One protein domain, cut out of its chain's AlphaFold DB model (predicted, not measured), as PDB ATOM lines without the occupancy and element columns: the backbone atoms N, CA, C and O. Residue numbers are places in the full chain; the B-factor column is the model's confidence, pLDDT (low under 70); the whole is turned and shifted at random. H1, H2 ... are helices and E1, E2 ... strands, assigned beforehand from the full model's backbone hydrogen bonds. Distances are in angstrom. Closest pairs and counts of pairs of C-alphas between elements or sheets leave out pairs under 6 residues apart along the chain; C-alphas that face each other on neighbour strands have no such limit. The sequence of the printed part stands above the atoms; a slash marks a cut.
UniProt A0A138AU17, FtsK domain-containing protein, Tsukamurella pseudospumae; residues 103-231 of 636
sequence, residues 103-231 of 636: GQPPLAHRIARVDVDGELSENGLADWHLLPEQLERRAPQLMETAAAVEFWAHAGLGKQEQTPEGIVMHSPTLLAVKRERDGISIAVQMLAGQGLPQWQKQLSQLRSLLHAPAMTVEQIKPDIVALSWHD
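AT A GLANCE: This is residues 103 to 231 of the 636 residues of the protein "FtsK domain-containing protein" of Tsukamurella pseudospumae (UniProt A0A138AU17). A strongly twisted sheet of four strands has H3 and H5 over one face, and a hairpin of E1 and E2 continues from its edge strand E3, with the tip, residues 162 to 167, sticking out. H4 packs on the hairpin's base, while H1 only grazes the sheet. The 129 printed residues hold six named helices and six named strands, in the order H1 H2 H3 H4 E1 E2 E3 E4 H5 H6 E5 E6. The larger sheet runs E3, E4, E6, E5, antiparallel throughout; the class is mixed, helices and strands. The whole is compact, with a radius of gyration of the C-alphas of 14.2 A and spans of 47 by 34 by 27 A.

HOW THE PARTS SIT: H1, residues 108 to 111, only grazes the sheet of E3, residues 173 to 180, E4, residues 183 to 189, E6, residues 224 to 230, and E5, residues 216 to 221; the closest C-alphas of H1 and E3 are Ile 111 and Leu 175, 6.9 A. H2, residues 118 to 122, is not on it. H3, residues 132 to 138, is on it at a height of 9.2 A, across the strands at 70 degrees to E4 on the local plane. The C-alphas of Val 149 in H4, residues 145 to 154, and Met 169 in E2, residues 166 to 170, are their closest, 7.0 A. E1, residues 159 to 163, and E2 form an antiparallel hairpin, N 161 to O 168 2.9 A. E2 runs on into E3 at 30 degrees. The hairpin E3 and E4 has N 178 to O 185 at 2.8 A, E4 and E6 N 186 to O 227 at 2.8 A, and the hairpin E5 and E6 N 218 to O 226 at 3.0 A. H5, residues 196 to 201, is on the same face as H3, over E5 at a height of 9.4 A. H6, residues 203 to 209, only grazes the sheet. E4, H5, H6, E5 make a split strand-helix-strand unit, two same-way strands with E6 between them, its crossover right-handed. Every O i to N i+4 pair is within hydrogen-bond range in H2, H4, H5 and H6; H3 has 1 of 3, and 2 of 4 O i to N i+3 pairs; H1 is too short for one.

IN THESE COORDINATES: H1 begins at C-alpha 108, (31.596, 31.063, -51.673). H4 is 14.2 A long, E3 20.2 A, E4 20.0 A, E5 15.7 A and E6 20.4 A, ending at C-alpha 230, (26.754, 33.056, -28.318).

THE WHOLE: The farthest C-alphas, Pro 164 and Arg 181, are 47.7 A apart. The printed part has no cut and no long link. Its mean pLDDT is 73.7, with 43 residues under 70, among them residues 103 to 124.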
ATOM      1  N   GLY A 103      40.126  19.333 -57.522       37.59
ATOM      2  CA  GLY A 103      38.754  18.908 -57.264       37.59
ATOM      3  C   GLY A 103      37.863  20.043 -56.743       37.59
ATOM      4  O   GLY A 103      38.186  20.668 -55.745       37.59
ATOM      5  N   GLN A 104      36.723  20.224 -57.420       33.47
ATOM      6  CA  GLN A 104      35.524  21.008 -57.065       33.47
ATOM      7  C   GLN A 104      35.671  22.526 -56.748       33.47
ATOM      8  O   GLN A 104      36.664  22.984 -56.197       33.47
ATOM      9  N   PRO A 105      34.671  23.357 -57.131       32.12
ATOM     10  CA  PRO A 105      34.752  24.820 -57.046       32.12
ATOM     11  C   PRO A 105      34.621  25.385 -55.605       32.12
ATOM     12  O   PRO A 105      34.212  24.661 -54.699       32.12
ATOM     13  N   PRO A 106      34.909  26.692 -55.394       37.38
ATOM     14  CA  PRO A 106      35.048  27.332 -54.075       37.38
ATOM     15  C   PRO A 106      33.750  27.413 -53.243       37.38
ATOM     16  O   PRO A 106      32.664  27.603 -53.791       37.38
ATOM     17  N   LEU A 107      33.877  27.385 -51.907       40.16
ATOM     18  CA  LEU A 107      32.793  27.462 -50.905       40.16
ATOM     19  C   LEU A 107      31.886  28.702 -51.030       40.16
ATOM     20  O   LEU A 107      30.679  28.583 -50.827       40.16
ATOM     21  N   ALA A 108      32.411  29.862 -51.444       32.91
ATOM     22  CA  ALA A 108      31.596  31.063 -51.673       32.91
ATOM     23  C   ALA A 108      30.530  30.851 -52.771       32.91
ATOM     24  O   ALA A 108      29.452  31.439 -52.728       32.91
ATOM     25  N   HIS A 109      30.787  29.942 -53.720       33.12
ATOM     26  CA  HIS A 109      29.816  29.539 -54.736       33.12
ATOM     27  C   HIS A 109      28.867  28.419 -54.282       33.12
ATOM     28  O   HIS A 109      27.875  28.200 -54.971       33.12
ATOM     29  N   ARG A 110      29.122  27.712 -53.165       36.91
ATOM     30  CA  ARG A 110      28.172  26.738 -52.583       36.91
ATOM     31  C   ARG A 110      27.161  27.412 -51.662       36.91
ATOM     32  O   ARG A 110      25.980  27.131 -51.812       36.91
ATOM     33  N   ILE A 111      27.583  28.372 -50.835       37.47
ATOM     34  CA  ILE A 111      26.653  29.209 -50.053       37.47
ATOM     35  C   ILE A 111      25.694  29.948 -51.005       37.47
ATOM     36  O   ILE A 111      24.512  30.022 -50.732       37.47
ATOM     37  N   ALA A 112      26.148  30.381 -52.186       33.59
ATOM     38  CA  ALA A 112      25.276  30.972 -53.211       33.59
ATOM     39  C   ALA A 112      24.524  29.959 -54.116       33.59
ATOM     40  O   ALA A 112      23.740  30.381 -54.961       33.59
ATOM     41  N   ARG A 113      24.776  28.641 -54.008       35.28
ATOM     42  CA  ARG A 113      24.112  27.587 -54.815       35.28
ATOM     43  C   ARG A 113      23.064  26.774 -54.056       35.28
ATOM     44  O   ARG A 113      22.282  26.113 -54.722       35.28
ATOM     45  N   VAL A 114      23.034  26.837 -52.723       41.31
ATOM     46  CA  VAL A 114      21.975  26.224 -51.888       41.31
ATOM     47  C   VAL A 114      20.687  27.078 -51.892       41.31
ATOM     48  O   VAL A 114      19.745  26.806 -51.161       41.31
ATOM     49  N   ASP A 115      20.606  28.093 -52.758       41.28
ATOM     50  CA  ASP A 115      19.405  28.908 -52.948       41.28
ATOM     51  C   ASP A 115      18.535  28.351 -54.088       41.28
ATOM     52  O   ASP A 115      18.439  28.886 -55.194       41.28
ATOM     53  N   VAL A 116      17.927  27.202 -53.810       40.88
ATOM     54  CA  VAL A 116      16.605  26.863 -54.336       40.88
ATOM     55  C   VAL A 116      15.841  26.406 -53.105       40.88
ATOM     56  O   VAL A 116      16.194  25.370 -52.549       40.88
ATOM     57  N   ASP A 117      14.838  27.172 -52.667       44.09
ATOM     58  CA  ASP A 117      14.070  27.028 -51.410       44.09
ATOM     59  C   ASP A 117      13.610  25.589 -51.029       44.09
ATOM     60  O   ASP A 117      13.141  25.360 -49.918       44.09
ATOM     61  N   GLY A 118      13.758  24.593 -51.912       48.75
ATOM     62  CA  GLY A 118      13.506  23.171 -51.650       48.75
ATOM     63  C   GLY A 118      14.647  22.371 -50.989       48.75
ATOM     64  O   GLY A 118      14.352  21.468 -50.208       48.75
ATOM     65  N   GLU A 119      15.935  22.672 -51.221       54.75
ATOM     66  CA  GLU A 119      17.038  21.819 -50.707       54.75
ATOM     67  C   GLU A 119      17.251  21.951 -49.186       54.75
ATOM     68  O   GLU A 119      17.587  20.972 -48.510       54.75
ATOM     69  N   LEU A 120      17.033  23.139 -48.611       59.50
ATOM     70  CA  LEU A 120      17.107  23.338 -47.158       59.50
ATOM     71  C   LEU A 120      15.938  22.650 -46.441       59.50
ATOM     72  O   LEU A 120      16.150  22.007 -45.408       59.50
ATOM     73  N   SER A 121      14.722  22.697 -47.002       59.72
ATOM     74  CA  SER A 121      13.568  22.021 -46.399       59.72
ATOM     75  C   SER A 121      13.718  20.500 -46.432       59.72
ATOM     76  O   SER A 121      13.471  19.841 -45.422       59.72
ATOM     77  N   GLU A 122      14.193  19.933 -47.550       62.50
ATOM     78  CA  GLU A 122      14.481  18.495 -47.663       62.50
ATOM     79  C   GLU A 122      15.550  18.041 -46.660       62.50
ATOM     80  O   GLU A 122      15.520  16.904 -46.179       62.50
ATOM     81  N   ASN A 123      16.451  18.947 -46.266       65.31
ATOM     82  CA  ASN A 123      17.495  18.709 -45.277       65.31
ATOM     83  C   ASN A 123      17.098  18.957 -43.816       65.31
ATOM     84  O   ASN A 123      17.929  18.760 -42.931       65.31
ATOM     85  N   GLY A 124      15.830  19.272 -43.530       67.25
ATOM     86  CA  GLY A 124      15.370  19.571 -42.166       67.25
ATOM     87  C   GLY A 124      15.864  20.928 -41.647       67.25
ATOM     88  O   GLY A 124      15.880  21.161 -40.444       67.25
ATOM     89  N   LEU A 125      16.276  21.813 -42.558       72.38
ATOM     90  CA  LEU A 125      16.850  23.132 -42.295       72.38
ATOM     91  C   LEU A 125      15.903  24.262 -42.737       72.38
ATOM     92  O   LEU A 125      16.361  25.329 -43.127       72.38
ATOM     93  N   ALA A 126      14.586  24.040 -42.695       68.50
ATOM     94  CA  ALA A 126      13.594  24.985 -43.222       68.50
ATOM     95  C   ALA A 126      13.663  26.391 -42.581       68.50
ATOM     96  O   ALA A 126      13.439  27.378 -43.271       68.50
ATOM     97  N   ASP A 127      14.037  26.480 -41.298       65.31
ATOM     98  CA  ASP A 127      14.192  27.748 -40.561       65.31
ATOM     99  C   ASP A 127      15.636  28.303 -40.575       65.31
ATOM    100  O   ASP A 127      15.985  29.188 -39.790       65.31
ATOM    101  N   TRP A 128      16.519  27.745 -41.410       76.88
ATOM    102  CA  TRP A 128      17.913  28.173 -41.543       76.88
ATOM    103  C   TRP A 128      18.097  28.994 -42.816       76.88
ATOM    104  O   TRP A 128      17.426  28.774 -43.820       76.88
ATOM    105  N   HIS A 129      19.040  29.934 -42.794       70.69
ATOM    106  CA  HIS A 129      19.240  30.870 -43.896       70.69
ATOM    107  C   HIS A 129      20.705  30.918 -44.338       70.69
ATOM    108  O   HIS A 129      21.619  30.433 -43.673       70.69
ATOM    109  N   LEU A 130      20.959  31.531 -45.486       63.25
ATOM    110  CA  LEU A 130      22.312  31.865 -45.912       63.25
ATOM    111  C   LEU A 130      22.574  33.300 -45.448       63.25
ATOM    112  O   LEU A 130      22.102  34.253 -46.060       63.25
ATOM    113  N   LEU A 131      23.289  33.460 -44.330       66.06
ATOM    114  CA  LEU A 131      23.580  34.766 -43.716       66.06
ATOM    115  C   LEU A 131      25.097  35.057 -43.696       66.06
ATOM    116  O   LEU A 131      25.701  35.028 -42.618       66.06
ATOM    117  N   PRO A 132      25.732  35.349 -44.856       60.09
ATOM    118  CA  PRO A 132      27.181  35.548 -44.954       60.09
ATOM    119  C   PRO A 132      27.712  36.619 -43.999       60.09
ATOM    120  O   PRO A 132      28.728  36.410 -43.353       60.09
ATOM    121  N   GLU A 133      26.978  37.720 -43.816       62.75
ATOM    122  CA  GLU A 133      27.394  38.830 -42.945       62.75
ATOM    123  C   GLU A 133      27.521  38.434 -41.462       62.75
ATOM    124  O   GLU A 133      28.336  38.990 -40.725       62.75
ATOM    125  N   GLN A 134      26.701  37.487 -40.988       65.94
ATOM    126  CA  GLN A 134      26.752  37.020 -39.596       65.94
ATOM    127  C   GLN A 134      27.900  36.034 -39.379       65.94
ATOM    128  O   GLN A 134      28.500  36.023 -38.303       65.94
ATOM    129  N   LEU A 135      28.195  35.228 -40.400       72.75
ATOM    130  CA  LEU A 135      29.312  34.297 -40.403       72.75
ATOM    131  C   LEU A 135      30.649  35.032 -40.538       72.75
ATOM    132  O   LEU A 135      31.577  34.726 -39.801       72.75
ATOM    133  N   GLU A 136      30.731  36.049 -41.396       72.44
ATOM    134  CA  GLU A 136      31.933  36.864 -41.613       72.44
ATOM    135  C   GLU A 136      32.425  37.530 -40.321       72.44
ATOM    136  O   GLU A 136      33.624  37.629 -40.082       72.44
ATOM    137  N   ARG A 137      31.505  37.931 -39.437       71.12
ATOM    138  CA  ARG A 137      31.861  38.517 -38.137       71.12
ATOM    139  C   ARG A 137      32.366  37.501 -37.111       71.12
ATOM    140  O   ARG A 137      33.132  37.886 -36.235       71.12
ATOM    141  N   ARG A 138      31.898  36.251 -37.171       72.75
ATOM    142  CA  ARG A 138      32.043  35.265 -36.078       72.75
ATOM    143  C   ARG A 138      32.968  34.103 -36.401       72.75
ATOM    144  O   ARG A 138      33.621  33.568 -35.517       72.75
ATOM    145  N   ALA A 139      32.996  33.699 -37.660       77.94
ATOM    146  CA  ALA A 139      33.819  32.619 -38.172       77.94
ATOM    147  C   ALA A 139      34.294  32.946 -39.603       77.94
ATOM    148  O   ALA A 139      34.014  32.177 -40.529       77.94
ATOM    149  N   PRO A 140      35.000  34.078 -39.821       77.62
ATOM    150  CA  PRO A 140      35.483  34.471 -41.148       77.62
ATOM    151  C   PRO A 140      36.335  33.384 -41.819       77.62
ATOM    152  O   PRO A 140      36.271  33.203 -43.032       77.62
ATOM    153  N   GLN A 141      37.067  32.592 -41.033       77.19
ATOM    154  CA  GLN A 141      37.868  31.460 -41.501       77.19
ATOM    155  C   GLN A 141      37.047  30.357 -42.188       77.19
ATOM    156  O   GLN A 141      37.606  29.585 -42.956       77.19
ATOM    157  N   LEU A 142      35.733  30.283 -41.953       78.75
ATOM    158  CA  LEU A 142      34.845  29.326 -42.617       78.75
ATOM    159  C   LEU A 142      34.302  29.835 -43.963       78.75
ATOM    160  O   LEU A 142      33.700  29.059 -44.703       78.75
ATOM    161  N   MET A 143      34.502  31.117 -44.287       64.00
ATOM    162  CA  MET A 143      34.019  31.724 -45.532       64.00
ATOM    163  C   MET A 143      34.972  31.476 -46.708       64.00
ATOM    164  O   MET A 143      34.531  31.255 -47.839       64.00
ATOM    165  N   GLU A 144      36.283  31.498 -46.455       64.75
ATOM    166  CA  GLU A 144      37.293  31.263 -47.485       64.75
ATOM    167  C   GLU A 144      37.632  29.779 -47.618       64.75
ATOM    168  O   GLU A 144      37.877  29.086 -46.640       64.75
ATOM    169  N   THR A 145      37.688  29.275 -48.853       61.62
ATOM    170  CA  THR A 145      37.816  27.828 -49.116       61.62
ATOM    171  C   THR A 145      39.115  27.239 -48.570       61.62
ATOM    172  O   THR A 145      39.085  26.188 -47.939       61.62
ATOM    173  N   ALA A 146      40.243  27.920 -48.776       64.06
ATOM    174  CA  ALA A 146      41.534  27.459 -48.266       64.06
ATOM    175  C   ALA A 146      41.585  27.522 -46.730       64.06
ATOM    176  O   ALA A 146      41.935  26.532 -46.090       64.06
ATOM    177  N   ALA A 147      41.136  28.638 -46.143       69.31
ATOM    178  CA  ALA A 147      41.092  28.820 -44.694       69.31
ATOM    179  C   ALA A 147      40.145  27.824 -44.004       69.31
ATOM    180  O   ALA A 147      40.474  27.313 -42.938       69.31
ATOM    181  N   ALA A 148      39.010  27.486 -44.623       73.50
ATOM    182  CA  ALA A 148      38.063  26.513 -44.090       73.50
ATOM    183  C   ALA A 148      38.652  25.095 -44.105       73.50
ATOM    184  O   ALA A 148      38.538  24.363 -43.123       73.50
ATOM    185  N   VAL A 149      39.326  24.707 -45.195       75.06
ATOM    186  CA  VAL A 149      40.017  23.411 -45.292       75.06
ATOM    187  C   VAL A 149      41.097  23.292 -44.218       75.06
ATOM    188  O   VAL A 149      41.175  22.269 -43.534       75.06
ATOM    189  N   GLU A 150      41.895  24.343 -44.030       78.00
ATOM    190  CA  GLU A 150      42.898  24.397 -42.968       78.00
ATOM    191  C   GLU A 150      42.254  24.360 -41.582       78.00
ATOM    192  O   GLU A 150      42.687  23.577 -40.740       78.00
ATOM    193  N   PHE A 151      41.201  25.142 -41.344       87.50
ATOM    194  CA  PHE A 151      40.467  25.165 -40.081       87.50
ATOM    195  C   PHE A 151      39.982  23.767 -39.694       87.50
ATOM    196  O   PHE A 151      40.248  23.300 -38.586       87.50
ATOM    197  N   TRP A 152      39.320  23.062 -40.615       90.31
ATOM    198  CA  TRP A 152      38.797  21.727 -40.341       90.31
ATOM    199  C   TRP A 152      39.903  20.692 -40.151       90.31
ATOM    200  O   TRP A 152      39.766  19.800 -39.311       90.31
ATOM    201  N   ALA A 153      41.011  20.805 -40.888       84.25
ATOM    202  CA  ALA A 153      42.185  19.965 -40.673       84.25
ATOM    203  C   ALA A 153      42.786  20.189 -39.275       84.25
ATOM    204  O   ALA A 153      43.045  19.219 -38.564       84.25
ATOM    205  N   HIS A 154      42.924  21.449 -38.845       87.50
ATOM    206  CA  HIS A 154      43.393  21.790 -37.503       87.50
ATOM    207  C   HIS A 154      42.437  21.289 -36.425       87.50
ATOM    208  O   HIS A 154      42.904  20.730 -35.443       87.50
ATOM    209  N   ALA A 155      41.122  21.407 -36.627       88.56
ATOM    210  CA  ALA A 155      40.099  20.884 -35.721       88.56
ATOM    211  C   ALA A 155      40.044  19.340 -35.656       88.56
ATOM    212  O   ALA A 155      39.209  18.784 -34.946       88.56
ATOM    213  N   GLY A 156      40.874  18.629 -36.431       89.75
ATOM    214  CA  GLY A 156      40.877  17.166 -36.483       89.75
ATOM    215  C   GLY A 156      39.629  16.568 -37.146       89.75
ATOM    216  O   GLY A 156      39.292  15.409 -36.896       89.75
ATOM    217  N   LEU A 157      38.929  17.362 -37.963       91.69
ATOM    218  CA  LEU A 157      37.705  16.984 -38.677       91.69
ATOM    219  C   LEU A 157      37.890  16.948 -40.203       91.69
ATOM    220  O   LEU A 157      37.011  16.454 -40.907       91.69
ATOM    221  N   GLY A 158      39.030  17.416 -40.718       86.94
ATOM    222  CA  GLY A 158      39.473  17.192 -42.094       86.94
ATOM    223  C   GLY A 158      40.171  15.838 -42.271       86.94
ATOM    224  O   GLY A 158      40.700  15.266 -41.318       86.94
ATOM    225  N   LYS A 159      40.197  15.318 -43.502       82.38
ATOM    226  CA  LYS A 159      40.878  14.063 -43.856       82.38
ATOM    227  C   LYS A 159      41.813  14.284 -45.039       82.38
ATOM    228  O   LYS A 159      41.383  14.785 -46.072       82.38
ATOM    229  N   GLN A 160      43.071  13.875 -44.896       78.88
ATOM    230  CA  GLN A 160      44.018  13.853 -46.011       78.88
ATOM    231  C   GLN A 160      43.911  12.517 -46.745       78.88
ATOM    232  O   GLN A 160      43.871  11.458 -46.116       78.88
ATOM    233  N   GLU A 161      43.891  12.564 -48.068       77.56
ATOM    234  CA  GLU A 161      43.949  11.392 -48.928       77.56
ATOM    235  C   GLU A 161      45.079  11.563 -49.939       77.56
ATOM    236  O   GLU A 161      45.183  12.582 -50.621       77.56
ATOM    237  N   GLN A 162      45.958  10.566 -50.014       69.25
ATOM    238  CA  GLN A 162      47.053  10.568 -50.971       69.25
ATOM    239  C   GLN A 162      46.560   9.963 -52.283       69.25
ATOM    240  O   GLN A 162      46.240   8.778 -52.348       69.25
ATOM    241  N   THR A 163      46.496  10.786 -53.322       72.25
ATOM    242  CA  THR A 163      46.099  10.379 -54.672       72.25
ATOM    243  C   THR A 163      47.322  10.354 -55.597       72.25
ATOM    244  O   THR A 163      48.348  10.961 -55.273       72.25
ATOM    245  N   PRO A 164      47.248   9.688 -56.763       56.91
ATOM    246  CA  PRO A 164      48.326   9.704 -57.757       56.91
ATOM    247  C   PRO A 164      48.700  11.112 -58.255       56.91
ATOM    248  O   PRO A 164      49.806  11.314 -58.746       56.91
ATOM    249  N   GLU A 165      47.788  12.076 -58.116       58.50
ATOM    250  CA  GLU A 165      47.913  13.463 -58.584       58.50
ATOM    251  C   GLU A 165      48.367  14.430 -57.473       58.50
ATOM    252  O   GLU A 165      48.683  15.586 -57.749       58.50
ATOM    253  N   GLY A 166      48.440  13.965 -56.218       69.88
ATOM    254  CA  GLY A 166      48.840  14.766 -55.060       69.88
ATOM    255  C   GLY A 166      48.036  14.463 -53.792       69.88
ATOM    256  O   GLY A 166      47.279  13.495 -53.717       69.88
ATOM    257  N   ILE A 167      48.211  15.295 -52.764       67.19
ATOM    258  CA  ILE A 167      47.446  15.198 -51.512       67.19
ATOM    259  C   ILE A 167      46.133  15.966 -51.680       67.19
ATOM    260  O   ILE A 167      46.149  17.173 -51.920       67.19
ATOM    261  N   VAL A 168      45.007  15.273 -51.522       71.81
ATOM    262  CA  VAL A 168      43.666  15.865 -51.516       71.81
ATOM    263  C   VAL A 168      43.189  16.007 -50.074       71.81
ATOM    264  O   VAL A 168      43.261  15.068 -49.280       71.81
ATOM    265  N   MET A 169      42.697  17.196 -49.733       72.38
ATOM    266  CA  MET A 169      42.132  17.501 -48.421       72.38
ATOM    267  C   MET A 169      40.607  17.475 -48.490       72.38
ATOM    268  O   MET A 169      39.996  18.321 -49.140       72.38
ATOM    269  N   HIS A 170      39.988  16.540 -47.778       77.56
ATOM    270  CA  HIS A 170      38.542  16.513 -47.570       77.56
ATOM    271  C   HIS A 170      38.194  17.289 -46.304       77.56
ATOM    272  O   HIS A 170      38.833  17.100 -45.267       77.56
ATOM    273  N   SER A 171      37.171  18.139 -46.368       82.56
ATOM    274  CA  SER A 171      36.706  18.923 -45.221       82.56
ATOM    275  C   SER A 171      35.177  18.902 -45.098       82.56
ATOM    276  O   SER A 171      34.484  18.795 -46.115       82.56
ATOM    277  N   PRO A 172      34.639  18.975 -43.867       87.94
ATOM    278  CA  PRO A 172      33.221  19.210 -43.630       87.94
ATOM    279  C   PRO A 172      32.709  20.433 -44.398       87.94
ATOM    280  O   PRO A 172      33.412  21.432 -44.556       87.94
ATOM    281  N   THR A 173      31.471  20.358 -44.887       82.25
ATOM    282  CA  THR A 173      30.874  21.421 -45.708       82.25
ATOM    283  C   THR A 173      29.896  22.243 -44.883       82.25
ATOM    284  O   THR A 173      28.915  21.707 -44.381       82.25
ATOM    285  N   LEU A 174      30.107  23.555 -44.789       82.62
ATOM    286  CA  LEU A 174      29.107  24.468 -44.240       82.62
ATOM    287  C   LEU A 174      27.890  24.549 -45.178       82.62
ATOM    288  O   LEU A 174      28.042  24.880 -46.352       82.62
ATOM    289  N   LEU A 175      26.700  24.253 -44.655       79.69
ATOM    290  CA  LEU A 175      25.443  24.229 -45.407       79.69
ATOM    291  C   LEU A 175      24.617  25.498 -45.212       79.69
ATOM    292  O   LEU A 175      24.153  26.084 -46.184       79.69
ATOM    293  N   ALA A 176      24.416  25.909 -43.959       75.94
ATOM    294  CA  ALA A 176      23.528  27.017 -43.627       75.94
ATOM    295  C   ALA A 176      23.928  27.691 -42.315       75.94
ATOM    296  O   ALA A 176      24.672  27.139 -41.503       75.94
ATOM    297  N   VAL A 177      23.398  28.892 -42.108       80.00
ATOM    298  CA  VAL A 177      23.606  29.711 -40.921       80.00
ATOM    299  C   VAL A 177      22.251  30.135 -40.373       80.00
ATOM    300  O   VAL A 177      21.469  30.819 -41.029       80.00
ATOM    301  N   LYS A 178      21.966  29.784 -39.129       81.25
ATOM    302  CA  LYS A 178      20.797  30.288 -38.426       81.25
ATOM    303  C   LYS A 178      21.235  31.382 -37.475       81.25
ATOM    304  O   LYS A 178      22.180  31.234 -36.700       81.25
ATOM    305  N   ARG A 179      20.561  32.523 -37.575       74.44
ATOM    306  CA  ARG A 179      20.727  33.590 -36.600       74.44
ATOM    307  C   ARG A 179      20.021  33.165 -35.325       74.44
ATOM    308  O   ARG A 179      18.808  32.979 -35.332       74.44
ATOM    309  N   GLU A 180      20.785  33.073 -34.251       72.62
ATOM    310  CA  GLU A 180      20.236  32.911 -32.915       72.62
ATOM    311  C   GLU A 180      20.138  34.282 -32.238       72.62
ATOM    312  O   GLU A 180      20.737  35.266 -32.688       72.62
ATOM    313  N   ARG A 181      19.347  34.377 -31.167       61.19
ATOM    314  CA  ARG A 181      19.005  35.668 -30.548       61.19
ATOM    315  C   ARG A 181      20.242  36.451 -30.060       61.19
ATOM    316  O   ARG A 181      20.318  37.639 -30.354       61.19
ATOM    317  N   ASP A 182      21.224  35.770 -29.452       63.47
ATOM    318  CA  ASP A 182      22.544  36.318 -29.042       63.47
ATOM    319  C   ASP A 182      23.738  35.598 -29.685       63.47
ATOM    320  O   ASP A 182      24.850  35.570 -29.149       63.47
ATOM    321  N   GLY A 183      23.526  34.939 -30.817       77.12
ATOM    322  CA  GLY A 183      24.552  34.062 -31.349       77.12
ATOM    323  C   GLY A 183      24.329  33.646 -32.780       77.12
ATOM    324  O   GLY A 183      23.604  34.277 -33.554       77.12
ATOM    325  N   ILE A 184      24.980  32.552 -33.116       84.75
ATOM    326  CA  ILE A 184      24.904  31.928 -34.419       84.75
ATOM    327  C   ILE A 184      24.863  30.423 -34.224       84.75
ATOM    328  O   ILE A 184      25.544  29.869 -33.360       84.75
ATOM    329  N   SER A 185      24.091  29.777 -35.079       87.94
ATOM    330  CA  SER A 185      24.212  28.353 -35.313       87.94
ATOM    331  C   SER A 185      24.634  28.140 -36.754       87.94
ATOM    332  O   SER A 185      24.128  28.795 -37.666       87.94
ATOM    333  N   ILE A 186      25.568  27.225 -36.977       90.00
ATOM    334  CA  ILE A 186      25.990  26.816 -38.316       90.00
ATOM    335  C   ILE A 186      25.679  25.337 -38.524       90.00
ATOM    336  O   ILE A 186      25.995  24.506 -37.677       90.00
ATOM    337  N   ALA A 187      25.044  25.013 -39.645       88.56
ATOM    338  CA  ALA A 187      24.760  23.644 -40.044       88.56
ATOM    339  C   ALA A 187      25.905  23.153 -40.927       88.56
ATOM    340  O   ALA A 187      26.209  23.770 -41.950       88.56
ATOM    341  N   VAL A 188      26.540  22.050 -40.543       90.56
ATOM    342  CA  VAL A 188      27.720  21.508 -41.214       90.56
ATOM    343  C   VAL A 188      27.470  20.056 -41.604       90.56
ATOM    344  O   VAL A 188      27.098  19.229 -40.772       90.56
ATOM    345  N   GLN A 189      27.698  19.746 -42.877       90.31
ATOM    346  CA  GLN A 189      27.728  18.385 -43.384       90.31
ATOM    347  C   GLN A 189      29.053  17.722 -43.013       90.31
ATOM    348  O   GLN A 189      30.132  18.211 -43.362       90.31
ATOM    349  N   MET A 190      28.956  16.598 -42.314       90.50
ATOM    350  CA  MET A 190      30.084  15.781 -41.890       90.50
ATOM    351  C   MET A 190      30.708  15.029 -43.072       90.50
ATOM    352  O   MET A 190      30.054  14.760 -44.080       90.50
ATOM    353  N   LEU A 191      31.977  14.633 -42.942       89.00
ATOM    354  CA  LEU A 191      32.587  13.712 -43.905       89.00
ATOM    355  C   LEU A 191      32.025  12.296 -43.732       89.00
ATOM    356  O   LEU A 191      31.692  11.872 -42.625       89.00
ATOM    357  N   ALA A 192      31.991  11.529 -44.823       84.81
ATOM    358  CA  ALA A 192      31.554  10.138 -44.789       84.81
ATOM    359  C   ALA A 192      32.347   9.323 -43.747       84.81
ATOM    360  O   ALA A 192      33.580   9.303 -43.755       84.81
ATOM    361  N   GLY A 193      31.623   8.648 -42.850       85.00
ATOM    362  CA  GLY A 193      32.191   7.857 -41.754       85.00
ATOM    363  C   GLY A 193      32.412   8.621 -40.443       85.00
ATOM    364  O   GLY A 193      32.755   7.991 -39.446       85.00
ATOM    365  N   GLN A 194      32.192   9.938 -40.411       89.44
ATOM    366  CA  GLN A 194      32.129  10.697 -39.161       89.44
ATOM    367  C   GLN A 194      30.743  10.572 -38.516       89.44
ATOM    368  O   GLN A 194      29.740  10.362 -39.193       89.44
ATOM    369  N   GLY A 195      30.686  10.738 -37.195       89.69
ATOM    370  CA  GLY A 195      29.433  10.799 -36.442       89.69
ATOM    371  C   GLY A 195      29.543  11.712 -35.224       89.69
ATOM    372  O   GLY A 195      30.645  12.117 -34.845       89.69
ATOM    373  N   LEU A 196      28.406  11.995 -34.581       89.31
ATOM    374  CA  LEU A 196      28.314  12.921 -33.445       89.31
ATOM    375  C   LEU A 196      29.366  12.677 -32.336       89.31
ATOM    376  O   LEU A 196      29.987  13.653 -31.916       89.31
ATOM    377  N   PRO A 197      29.682  11.431 -31.911       90.38
ATOM    378  CA  PRO A 197      30.691  11.203 -30.870       90.38
ATOM    379  C   PRO A 197      32.099  11.688 -31.246       90.38
ATOM    380  O   PRO A 197      32.876  12.078 -30.378       90.38
ATOM    381  N   GLN A 198      32.455  11.659 -32.535       91.75
ATOM    382  CA  GLN A 198      33.730  12.203 -33.005       91.75
ATOM    383  C   GLN A 198      33.741  13.730 -32.909       91.75
ATOM    384  O   GLN A 198      34.733  14.307 -32.476       91.75
ATOM    385  N   TRP A 199      32.636  14.377 -33.274       92.94
ATOM    386  CA  TRP A 199      32.498  15.829 -33.207       92.94
ATOM    387  C   TRP A 199      32.482  16.341 -31.764       92.94
ATOM    388  O   TRP A 199      33.172  17.306 -31.453       92.94
ATOM    389  N   GLN A 200      31.800  15.635 -30.858       88.25
ATOM    390  CA  GLN A 200      31.822  15.928 -29.421       88.25
ATOM    391  C   GLN A 200      33.238  15.844 -28.833       88.25
ATOM    392  O   GLN A 200      33.627  16.707 -28.049       88.25
ATOM    393  N   LYS A 201      34.056  14.866 -29.257       90.06
ATOM    394  CA  LYS A 201      35.467  14.770 -28.833       90.06
ATOM    395  C   LYS A 201      36.310  15.975 -29.260       90.06
ATOM    396  O   LYS A 201      37.230  16.331 -28.535       90.06
ATOM    397  N   GLN A 202      35.988  16.596 -30.397       93.00
ATOM    398  CA  GLN A 202      36.701  17.770 -30.912       93.00
ATOM    399  C   GLN A 202      36.094  19.107 -30.471       93.00
ATOM    400  O   GLN A 202      36.597  20.167 -30.846       93.00
ATOM    401  N   LEU A 203      35.047  19.090 -29.641       86.69
ATOM    402  CA  LEU A 203      34.338  20.300 -29.235       86.69
ATOM    403  C   LEU A 203      35.243  21.289 -28.487       86.69
ATOM    404  O   LEU A 203      35.167  22.488 -28.727       86.69
ATOM    405  N   SER A 204      36.151  20.809 -27.633       81.00
ATOM    406  CA  SER A 204      37.127  21.665 -26.938       81.00
ATOM    407  C   SER A 204      38.049  22.406 -27.911       81.00
ATOM    408  O   SER A 204      38.337  23.590 -27.723       81.00
ATOM    409  N   GLN A 205      38.469  21.735 -28.984       89.44
ATOM    410  CA  GLN A 205      39.305  22.324 -30.019       89.44
ATOM    411  C   GLN A 205      38.520  23.319 -30.881       89.44
ATOM    412  O   GLN A 205      39.020  24.409 -31.154       89.44
ATOM    413  N   LEU A 206      37.273  22.999 -31.236       90.62
ATOM    414  CA  LEU A 206      36.373  23.910 -31.951       90.62
ATOM    415  C   LEU A 206      36.082  25.184 -31.145       90.62
ATOM    416  O   LEU A 206      36.216  26.283 -31.681       90.62
ATOM    417  N   ARG A 207      35.776  25.049 -29.847       87.69
ATOM    418  CA  ARG A 207      35.589  26.171 -28.907       87.69
ATOM    419  C   ARG A 207      36.800  27.105 -28.907       87.69
ATOM    420  O   ARG A 207      36.638  28.323 -28.920       87.69
ATOM    421  N   SER A 208      38.005  26.537 -28.927       85.00
ATOM    422  CA  SER A 208      39.258  27.296 -28.979       85.00
ATOM    423  C   SER A 208      39.444  28.022 -30.317       85.00
ATOM    424  O   SER A 208      39.649  29.234 -30.330       85.00
ATOM    425  N   LEU A 209      39.314  27.308 -31.443       88.62
ATOM    426  CA  LEU A 209      39.559  27.850 -32.787       88.62
ATOM    427  C   LEU A 209      38.535  28.909 -33.222       88.62
ATOM    428  O   LEU A 209      38.857  29.767 -34.041       88.62
ATOM    429  N   LEU A 210      37.303  28.835 -32.714       85.69
ATOM    430  CA  LEU A 210      36.230  29.793 -33.005       85.69
ATOM    431  C   LEU A 210      36.052  30.846 -31.904       85.69
ATOM    432  O   LEU A 210      35.136  31.655 -31.989       85.69
ATOM    433  N   HIS A 211      36.905  30.840 -30.873       81.69
ATOM    434  CA  HIS A 211      36.784  31.722 -29.705       81.69
ATOM    435  C   HIS A 211      35.380  31.700 -29.071       81.69
ATOM    436  O   HIS A 211      34.861  32.716 -28.614       81.69
ATOM    437  N   ALA A 212      34.773  30.515 -29.030       81.81
ATOM    438  CA  ALA A 212      33.381  30.288 -28.671       81.81
ATOM    439  C   ALA A 212      33.294  29.302 -27.491       81.81
ATOM    440  O   ALA A 212      33.014  28.123 -27.699       81.81
ATOM    441  N   PRO A 213      33.552  29.731 -26.240       67.25
ATOM    442  CA  PRO A 213      33.720  28.823 -25.099       67.25
ATOM    443  C   PRO A 213      32.456  28.027 -24.739       67.25
ATOM    444  O   PRO A 213      32.568  26.910 -24.243       67.25
ATOM    445  N   ALA A 214      31.273  28.577 -25.025       71.19
ATOM    446  CA  ALA A 214      29.973  27.952 -24.776       71.19
ATOM    447  C   ALA A 214      29.415  27.207 -26.005       71.19
ATOM    448  O   ALA A 214      28.214  26.975 -26.087       71.19
ATOM    449  N   MET A 215      30.261  26.867 -26.987       85.06
ATOM    450  CA  MET A 215      29.792  26.173 -28.185       85.06
ATOM    451  C   MET A 215      29.229  24.792 -27.853       85.06
ATOM    452  O   MET A 215      29.879  24.018 -27.140       85.06
ATOM    453  N   THR A 216      28.080  24.459 -28.431       84.44
ATOM    454  CA  THR A 216      27.482  23.121 -28.401       84.44
ATOM    455  C   THR A 216      27.482  22.494 -29.793       84.44
ATOM    456  O   THR A 216      27.617  23.190 -30.805       84.44
ATOM    457  N   VAL A 217      27.369  21.163 -29.842       90.56
ATOM    458  CA  VAL A 217      27.180  20.405 -31.084       90.56
ATOM    459  C   VAL A 217      25.962  19.499 -30.963       90.56
ATOM    460  O   VAL A 217      25.886  18.675 -30.052       90.56
ATOM    461  N   GLU A 218      25.029  19.633 -31.896       88.12
ATOM    462  CA  GLU A 218      23.794  18.848 -31.940       88.12
ATOM    463  C   GLU A 218      23.639  18.171 -33.299       88.12
ATOM    464  O   GLU A 218      24.039  18.707 -34.330       88.12
ATOM    465  N   GLN A 219      23.067  16.970 -33.323       90.69
ATOM    466  CA  GLN A 219      22.841  16.251 -34.571       90.69
ATOM    467  C   GLN A 219      21.481  16.622 -35.168       90.69
ATOM    468  O   GLN A 219      20.452  16.403 -34.536       90.69
ATOM    469  N   ILE A 220      21.483  17.133 -36.402       85.38
ATOM    470  CA  ILE A 220      20.263  17.453 -37.161       85.38
ATOM    471  C   ILE A 220      19.823  16.229 -37.973       85.38
ATOM    472  O   ILE A 220      18.659  15.836 -37.971       85.38
ATOM    473  N   LYS A 221      20.784  15.600 -38.660       86.81
ATOM    474  CA  LYS A 221      20.612  14.401 -39.493       86.81
ATOM    475  C   LYS A 221      21.813  13.462 -39.338       86.81
ATOM    476  O   LYS A 221      22.836  13.873 -38.787       86.81
ATOM    477  N   PRO A 222      21.742  12.209 -39.829       86.44
ATOM    478  CA  PRO A 222      22.863  11.271 -39.756       86.44
ATOM    479  C   PRO A 222      24.207  11.841 -40.236       86.44
ATOM    480  O   PRO A 222      25.229  11.508 -39.650       86.44
ATOM    481  N   ASP A 223      24.197  12.729 -41.232       89.94
ATOM    482  CA  ASP A 223      25.366  13.368 -41.841       89.94
ATOM    483  C   ASP A 223      25.456  14.890 -41.600       89.94
ATOM    484  O   ASP A 223      26.376  15.519 -42.117       89.94
ATOM    485  N   ILE A 224      24.554  15.495 -40.812       90.06
ATOM    486  CA  ILE A 224      24.520  16.951 -40.566       90.06
ATOM    487  C   ILE A 224      24.482  17.252 -39.067       90.06
ATOM    488  O   ILE A 224      23.634  16.735 -38.335       90.06
ATOM    489  N   VAL A 225      25.355  18.159 -38.630       93.00
ATOM    490  CA  VAL A 225      25.410  18.679 -37.256       93.00
ATOM    491  C   VAL A 225      25.223  20.197 -37.224       93.00
ATOM    492  O   VAL A 225      25.624  20.897 -38.150       93.00
ATOM    493  N   ALA A 226      24.630  20.706 -36.148       91.88
ATOM    494  CA  ALA A 226      24.609  22.117 -35.789       91.88
ATOM    495  C   ALA A 226      25.753  22.413 -34.814       91.88
ATOM    496  O   ALA A 226      25.882  21.719 -33.807       91.88
ATOM    497  N   LEU A 227      26.543  23.456 -35.076       91.44
ATOM    498  CA  LEU A 227      27.417  24.083 -34.082       91.44
ATOM    499  C   LEU A 227      26.801  25.415 -33.664       91.44
ATOM    500  O   LEU A 227      26.619  26.279 -34.521       91.44
ATOM    501  N   SER A 228      26.507  25.591 -32.379       87.38
ATOM    502  CA  SER A 228      25.796  26.769 -31.857       87.38
ATOM    503  C   SER A 228      26.630  27.473 -30.797       87.38
ATOM    504  O   SER A 228      27.163  26.806 -29.915       87.38
ATOM    505  N   TRP A 229      26.760  28.800 -30.860       85.44
ATOM    506  CA  TRP A 229      27.431  29.591 -29.821       85.44
ATOM    507  C   TRP A 229      26.923  31.034 -29.751       85.44
ATOM    508  O   TRP A 229      26.366  31.563 -30.713       85.44
ATOM    509  N   HIS A 230      27.152  31.677 -28.604       73.62
ATOM    510  CA  HIS A 230      26.754  33.056 -28.318       73.62
ATOM    511  C   HIS A 230      27.973  33.982 -28.200       73.62
ATOM    512  O   HIS A 230      28.996  33.587 -27.639       73.62
ATOM    513  N   ASP A 231      27.859  35.214 -28.711       60.16
ATOM    514  CA  ASP A 231      28.960  36.200 -28.730       60.16
ATOM    515  C   ASP A 231      28.995  37.095 -27.494       60.16
ATOM    516  O   ASP A 231      30.023  37.687 -27.159       60.16
TER     517      ASP A 231